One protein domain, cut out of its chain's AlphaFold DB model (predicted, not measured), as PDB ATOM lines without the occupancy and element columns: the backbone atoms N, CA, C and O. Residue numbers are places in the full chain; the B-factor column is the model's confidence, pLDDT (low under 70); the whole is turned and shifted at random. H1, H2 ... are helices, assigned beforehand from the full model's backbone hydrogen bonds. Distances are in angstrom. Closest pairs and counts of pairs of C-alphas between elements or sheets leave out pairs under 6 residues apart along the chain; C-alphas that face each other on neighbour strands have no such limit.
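Overview. This is residues 588 to 638 of the 639 residues of the protein "Hypothetical protein" of Rotaria sp. Silwood2 (UniProt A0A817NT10). Picture one long helix, H2, with a shorter helix, H1, folded back beside its first part as a lopsided helical hairpin. The rest of H2 sticks out as a bare arm from residue 614 on, and the tiny helix H3 sits at the far end of that arm. You are reading 51 printed residues with three named helices, in the order H1, H2, H3, and no named strand; the class is all helix. The whole is extended, with a radius of gyration of the C-alphas of 17.2 A, and the C-alphas span 53 by 16 by 14 A, a rod whose length is mostly that of H2.

Along the chain. Find C-alpha 603 at (-29.346, 42.215, 53.267); from there H2, residues 603 to 630, runs 40.3 A to C-alpha 630 at (5.680, 46.811, 33.960). Look earlier for H1, residues 588 to 598, which starts at C-alpha 588 at (-13.739, 49.444, 58.620) and measures 15.4 A from first to last C-alpha. After H2 comes H3, residues 633 to 636, four residues that end with C-alpha 636 at (12.950, 36.971, 35.367).

Arrangement. Begin with H2 and look at its residues 603 to 609, the part that alone touches H1. The closest C-alphas of the two helices are those of Leu 593 and Ile 606, 6.0 A apart. H1 and H2 run opposite ways at a shallow tilt of 25 degrees, and they form a helical hairpin. At the other end of H2 you reach H3, which is close to it but not clearly touching: the closest C-alphas, those of Phe 628 and Arg 634, are 6.7 A apart. H1 and H3 are apart. Trace the backbone O and N atoms of H1 and H2 and you will find every O i to N i+4 pair within hydrogen-bond range; H3 is too short for such a pair, and its one O i to N i+3 pair is within range.

Size, cuts and confidence. The two C-alphas farthest apart are those of Gln 600 and Glu 635, 52.7 A, while the first and last printed C-alphas, of Ser 588 and Thr 638, are 39.7 A apart. The printed part has no cut, and the links from H1 to H2, four residues, and from H2 to H3, two residues, are both tight. Residues 614 to 638 stand free; of these, 614 to 630 belong to H2 and 633 to 636 to H3. Read the B-factor column for the model's confidence: the mean pLDDT of the printed part is 83.0, and residues 631 to 638 are under 70.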
ATOM      1  N   SER A 588     -12.575  48.562  58.774       92.25
ATOM      2  CA  SER A 588     -13.739  49.444  58.620       92.25
ATOM      3  C   SER A 588     -14.838  48.805  57.764       92.25
ATOM      4  O   SER A 588     -15.993  48.751  58.191       92.25
ATOM      5  N   MET A 589     -14.479  48.221  56.612       92.31
ATOM      6  CA  MET A 589     -15.427  47.502  55.743       92.31
ATOM      7  C   MET A 589     -16.118  46.353  56.483       92.31
ATOM      8  O   MET A 589     -17.345  46.258  56.486       92.31
ATOM      9  N   LYS A 590     -15.328  45.499  57.152       92.25
ATOM     10  CA  LYS A 590     -15.843  44.359  57.918       92.25
ATOM     11  C   LYS A 590     -16.793  44.812  59.025       92.25
ATOM     12  O   LYS A 590     -17.834  44.194  59.208       92.25
ATOM     13  N   ASN A 591     -16.454  45.878  59.747       93.44
ATOM     14  CA  ASN A 591     -17.283  46.379  60.840       93.44
ATOM     15  C   ASN A 591     -18.655  46.863  60.349       93.44
ATOM     16  O   ASN A 591     -19.660  46.492  60.947       93.44
ATOM     17  N   VAL A 592     -18.713  47.628  59.251       93.69
ATOM     18  CA  VAL A 592     -19.994  48.091  58.678       93.69
ATOM     19  C   VAL A 592     -20.836  46.917  58.176       93.69
ATOM     20  O   VAL A 592     -22.038  46.874  58.428       93.69
ATOM     21  N   LEU A 593     -20.218  45.934  57.516       91.94
ATOM     22  CA  LEU A 593     -20.930  44.738  57.064       91.94
ATOM     23  C   LEU A 593     -21.466  43.902  58.229       91.94
ATOM     24  O   LEU A 593     -22.605  43.456  58.162       91.94
ATOM     25  N   LEU A 594     -20.694  43.728  59.306       92.00
ATOM     26  CA  LEU A 594     -21.148  43.021  60.509       92.00
ATOM     27  C   LEU A 594     -22.282  43.762  61.225       92.00
ATOM     28  O   LEU A 594     -23.207  43.123  61.726       92.00
ATOM     29  N   GLU A 595     -22.235  45.094  61.263       91.81
ATOM     30  CA  GLU A 595     -23.318  45.921  61.802       91.81
ATOM     31  C   GLU A 595     -24.616  45.711  61.010       91.81
ATOM     32  O   GLU A 595     -25.679  45.485  61.594       91.81
ATOM     33  N   TYR A 596     -24.530  45.701  59.677       92.56
ATOM     34  CA  TYR A 596     -25.673  45.416  58.811       92.56
ATOM     35  C   TYR A 596     -26.123  43.956  58.911       92.56
ATOM     36  O   TYR A 596     -27.318  43.699  58.955       92.56
ATOM     37  N   GLN A 597     -25.207  43.000  59.048       88.56
ATOM     38  CA  GLN A 597     -25.536  41.586  59.244       88.56
ATOM     39  C   GLN A 597     -26.239  41.323  60.581       88.56
ATOM     40  O   GLN A 597     -27.102  40.453  60.668       88.56
ATOM     41  N   SER A 598     -25.905  42.105  61.609       87.50
ATOM     42  CA  SER A 598     -26.571  42.064  62.917       87.50
ATOM     43  C   SER A 598     -27.941  42.755  62.902       87.50
ATOM     44  O   SER A 598     -28.734  42.565  63.823       87.50
ATOM     45  N   SER A 599     -28.235  43.547  61.867       87.00
ATOM     46  CA  SER A 599     -29.480  44.302  61.718       87.00
ATOM     47  C   SER A 599     -30.450  43.562  60.794       87.00
ATOM     48  O   SER A 599     -30.195  43.388  59.601       87.00
ATOM     49  N   GLN A 600     -31.598  43.132  61.324       78.06
ATOM     50  CA  GLN A 600     -32.594  42.389  60.546       78.06
ATOM     51  C   GLN A 600     -33.039  43.188  59.306       78.06
ATOM     52  O   GLN A 600     -33.425  44.346  59.415       78.06
ATOM     53  N   GLY A 601     -32.992  42.569  58.122       75.31
ATOM     54  CA  GLY A 601     -33.472  43.167  56.870       75.31
ATOM     55  C   GLY A 601     -32.439  43.959  56.056       75.31
ATOM     56  O   GLY A 601     -32.702  44.253  54.896       75.31
ATOM     57  N   MET A 602     -31.232  44.225  56.560       90.06
ATOM     58  CA  MET A 602     -30.208  44.999  55.826       90.06
ATOM     59  C   MET A 602     -29.470  44.221  54.712       90.06
ATOM     60  O   MET A 602     -28.418  44.657  54.241       90.06
ATOM     61  N   GLN A 603     -30.010  43.091  54.243       86.56
ATOM     62  CA  GLN A 603     -29.346  42.215  53.267       86.56
ATOM     63  C   GLN A 603     -29.015  42.926  51.946       86.56
ATOM     64  O   GLN A 603     -27.983  42.653  51.345       86.56
ATOM     65  N   SER A 604     -29.845  43.876  51.507       88.31
ATOM     66  CA  SER A 604     -29.570  44.664  50.299       88.31
ATOM     67  C   SER A 604     -28.278  45.481  50.413       88.31
ATOM     68  O   SER A 604     -27.502  45.541  49.459       88.31
ATOM     69  N   PHE A 605     -28.005  46.064  51.585       90.81
ATOM     70  CA  PHE A 605     -26.762  46.790  51.847       90.81
ATOM     71  C   PHE A 605     -25.565  45.850  51.994       90.81
ATOM     72  O   PHE A 605     -24.471  46.207  51.558       90.81
ATOM     73  N   ILE A 606     -25.769  44.651  52.554       90.38
ATOM     74  CA  ILE A 606     -24.734  43.608  52.621       90.38
ATOM     75  C   ILE A 606     -24.324  43.198  51.208       90.38
ATOM     76  O   ILE A 606     -23.151  43.319  50.875       90.38
ATOM     77  N   ASN A 607     -25.282  42.837  50.351       89.81
ATOM     78  CA  ASN A 607     -25.019  42.454  48.961       89.81
ATOM     79  C   ASN A 607     -24.292  43.577  48.200       89.81
ATOM     80  O   ASN A 607     -23.312  43.334  47.501       89.81
ATOM     81  N   LYS A 608     -24.719  44.835  48.386       91.44
ATOM     82  CA  LYS A 608     -24.054  46.002  47.781       91.44
ATOM     83  C   LYS A 608     -22.616  46.163  48.285       91.44
ATOM     84  O   LYS A 608     -21.728  46.512  47.513       91.44
ATOM     85  N   GLY A 609     -22.366  45.895  49.564       90.88
ATOM     86  CA  GLY A 609     -21.019  45.883  50.125       90.88
ATOM     87  C   GLY A 609     -20.165  44.716  49.616       90.88
ATOM     88  O   GLY A 609     -18.995  44.923  49.308       90.88
ATOM     89  N   GLU A 610     -20.733  43.522  49.447       89.81
ATOM     90  CA  GLU A 610     -20.058  42.371  48.830       89.81
ATOM     91  C   GLU A 610     -19.649  42.671  47.381       89.81
ATOM     92  O   GLU A 610     -18.508  42.419  46.993       89.81
ATOM     93  N   GLU A 611     -20.528  43.297  46.595       90.94
ATOM     94  CA  GLU A 611     -20.204  43.758  45.241       90.94
ATOM     95  C   GLU A 611     -19.067  44.789  45.223       90.94
ATOM     96  O   GLU A 611     -18.197  44.741  44.347       90.94
ATOM     97  N   LEU A 612     -19.069  45.735  46.168       91.75
ATOM     98  CA  LEU A 612     -17.996  46.721  46.304       91.75
ATOM     99  C   LEU A 612     -16.670  46.050  46.686       91.75
ATOM    100  O   LEU A 612     -15.632  46.393  46.118       91.75
ATOM    101  N   ALA A 613     -16.699  45.062  47.587       89.50
ATOM    102  CA  ALA A 613     -15.525  44.278  47.965       89.50
ATOM    103  C   ALA A 613     -14.950  43.513  46.764       89.50
ATOM    104  O   ALA A 613     -13.749  43.587  46.499       89.50
ATOM    105  N   LEU A 614     -15.809  42.830  46.001       89.81
ATOM    106  CA  LEU A 614     -15.419  42.091  44.798       89.81
ATOM    107  C   LEU A 614     -14.770  43.005  43.756       89.81
ATOM    108  O   LEU A 614     -13.714  42.662  43.221       89.81
ATOM    109  N   ARG A 615     -15.345  44.191  43.513       90.56
ATOM    110  CA  ARG A 615     -14.752  45.188  42.606       90.56
ATOM    111  C   ARG A 615     -13.363  45.625  43.063       90.56
ATOM    112  O   ARG A 615     -12.447  45.669  42.249       90.56
ATOM    113  N   GLN A 616     -13.169  45.890  44.354       88.75
ATOM    114  CA  GLN A 616     -11.851  46.277  44.870       88.75
ATOM    115  C   GLN A 616     -10.815  45.155  44.758       88.75
ATOM    116  O   GLN A 616      -9.666  45.422  44.411       88.75
ATOM    117  N   ILE A 617     -11.208  43.902  45.002       88.44
ATOM    118  CA  ILE A 617     -10.329  42.742  44.804       88.44
ATOM    119  C   ILE A 617      -9.914  42.643  43.332       88.44
ATOM    120  O   ILE A 617      -8.730  42.486  43.042       88.44
ATOM    121  N   GLN A 618     -10.859  42.790  42.400       90.69
ATOM    122  CA  GLN A 618     -10.569  42.786  40.964       90.69
ATOM    123  C   GLN A 618      -9.620  43.924  40.561       90.69
ATOM    124  O   GLN A 618      -8.675  43.683  39.813       90.69
ATOM    125  N   GLU A 619      -9.810  45.137  41.090       90.06
ATOM    126  CA  GLU A 619      -8.891  46.262  40.866       90.06
ATOM    127  C   GLU A 619      -7.478  45.986  41.399       90.06
ATOM    128  O   GLU A 619      -6.492  46.341  40.750       90.06
ATOM    129  N   ILE A 620      -7.359  45.360  42.575       89.25
ATOM    130  CA  ILE A 620      -6.064  44.971  43.149       89.25
ATOM    131  C   ILE A 620      -5.394  43.916  42.269       89.25
ATOM    132  O   ILE A 620      -4.224  44.077  41.933       89.25
ATOM    133  N   ILE A 621      -6.127  42.878  41.851       89.12
ATOM    134  CA  ILE A 621      -5.621  41.836  40.944       89.12
ATOM    135  C   ILE A 621      -5.132  42.464  39.633       89.12
ATOM    136  O   ILE A 621      -4.022  42.172  39.191       89.12
ATOM    137  N   LEU A 622      -5.912  43.375  39.041       91.50
ATOM    138  CA  LEU A 622      -5.527  44.118  37.838       91.50
ATOM    139  C   LEU A 622      -4.231  44.911  38.041       91.50
ATOM    140  O   LEU A 622      -3.334  44.818  37.208       91.50
ATOM    141  N   LYS A 623      -4.093  45.643  39.152       88.69
ATOM    142  CA  LYS A 623      -2.869  46.403  39.464       88.69
ATOM    143  C   LYS A 623      -1.658  45.514  39.709       88.69
ATOM    144  O   LYS A 623      -0.561  45.859  39.284       88.69
ATOM    145  N   ILE A 624      -1.845  44.388  40.393       86.56
ATOM    146  CA  ILE A 624      -0.791  43.394  40.604       86.56
ATOM    147  C   ILE A 624      -0.315  42.874  39.244       86.56
ATOM    148  O   ILE A 624       0.881  42.914  38.971       86.56
ATOM    149  N   ASN A 625      -1.240  42.477  38.368       85.00
ATOM    150  CA  ASN A 625      -0.919  41.996  37.024       85.00
ATOM    151  C   ASN A 625      -0.205  43.063  36.180       85.00
ATOM    152  O   ASN A 625       0.812  42.761  35.563       85.00
ATOM    153  N   GLN A 626      -0.670  44.316  36.211       85.94
ATOM    154  CA  GLN A 626      -0.013  45.437  35.527       85.94
ATOM    155  C   GLN A 626       1.396  45.706  36.065       85.94
ATOM    156  O   GLN A 626       2.309  45.968  35.290       85.94
ATOM    157  N   ASN A 627       1.606  45.627  37.380       82.62
ATOM    158  CA  ASN A 627       2.937  45.778  37.965       82.62
ATOM    159  C   ASN A 627       3.864  44.619  37.576       82.62
ATOM    160  O   ASN A 627       5.031  44.860  37.282       82.62
ATOM    161  N   PHE A 628       3.362  43.383  37.526       80.12
ATOM    162  CA  PHE A 628       4.138  42.246  37.023       80.12
ATOM    163  C   PHE A 628       4.564  42.426  35.560       80.12
ATOM    164  O   PHE A 628       5.668  42.022  35.201       80.12
ATOM    165  N   GLU A 629       3.714  43.040  34.733       77.50
ATOM    166  CA  GLU A 629       4.030  43.364  33.337       77.50
ATOM    167  C   GLU A 629       5.008  44.547  33.217       77.50
ATOM    168  O   GLU A 629       5.951  44.468  32.437       77.50
ATOM    169  N   ASN A 630       4.849  45.600  34.025       74.56
ATOM    170  CA  ASN A 630       5.680  46.811  33.960       74.56
ATOM    171  C   ASN A 630       7.097  46.653  34.537       74.56
ATOM    172  O   ASN A 630       7.984  47.411  34.159       74.56
ATOM    173  N   TYR A 631       7.321  45.720  35.466       67.31
ATOM    174  CA  TYR A 631       8.638  45.499  36.084       67.31
ATOM    175  C   TYR A 631       9.485  44.422  35.380       67.31
ATOM    176  O   TYR A 631      10.456  43.960  35.970       67.31
ATOM    177  N   GLU A 632       9.118  43.974  34.171       55.47
ATOM    178  CA  GLU A 632       9.805  42.875  33.452       55.47
ATOM    179  C   GLU A 632       9.987  41.593  34.301       55.47
ATOM    180  O   GLU A 632      10.799  40.725  34.000       55.47
ATOM    181  N   ILE A 633       9.185  41.393  35.358       54.53
ATOM    182  CA  ILE A 633       9.289  40.191  36.207       54.53
ATOM    183  C   ILE A 633       8.885  38.937  35.412       54.53
ATOM    184  O   ILE A 633       9.329  37.834  35.727       54.53
ATOM    185  N   ARG A 634       8.104  39.087  34.328       50.31
ATOM    186  CA  ARG A 634       7.854  37.985  33.386       50.31
ATOM    187  C   ARG A 634       9.137  37.458  32.735       50.31
ATOM    188  O   ARG A 634       9.203  36.248  32.550       50.31
ATOM    189  N   GLU A 635      10.146  38.288  32.455       49.94
ATOM    190  CA  GLU A 635      11.437  37.821  31.910       49.94
ATOM    191  C   GLU A 635      12.332  37.177  32.984       49.94
ATOM    192  O   GLU A 635      13.081  36.251  32.686       49.94
ATOM    193  N   ALA A 636      12.206  37.577  34.255       52.22
ATOM    194  CA  ALA A 636      12.950  36.971  35.367       52.22
ATOM    195  C   ALA A 636      12.351  35.646  35.892       52.22
ATOM    196  O   ALA A 636      13.042  34.904  36.582       52.22
ATOM    197  N   LEU A 637      11.077  35.353  35.596       51.72
ATOM    198  CA  LEU A 637      10.393  34.099  35.966       51.72
ATOM    199  C   LEU A 637      10.298  33.079  34.814       51.72
ATOM    200  O   LEU A 637       9.783  31.983  35.026       51.72
ATOM    201  N   THR A 638      10.735  33.440  33.601       51.53
ATOM    202  CA  THR A 638      10.767  32.540  32.426       51.53
ATOM    203  C   THR A 638      12.173  32.076  32.020       51.53
ATOM    204  O   THR A 638      12.282  31.280  31.087       51.53
TER     205      THR A 638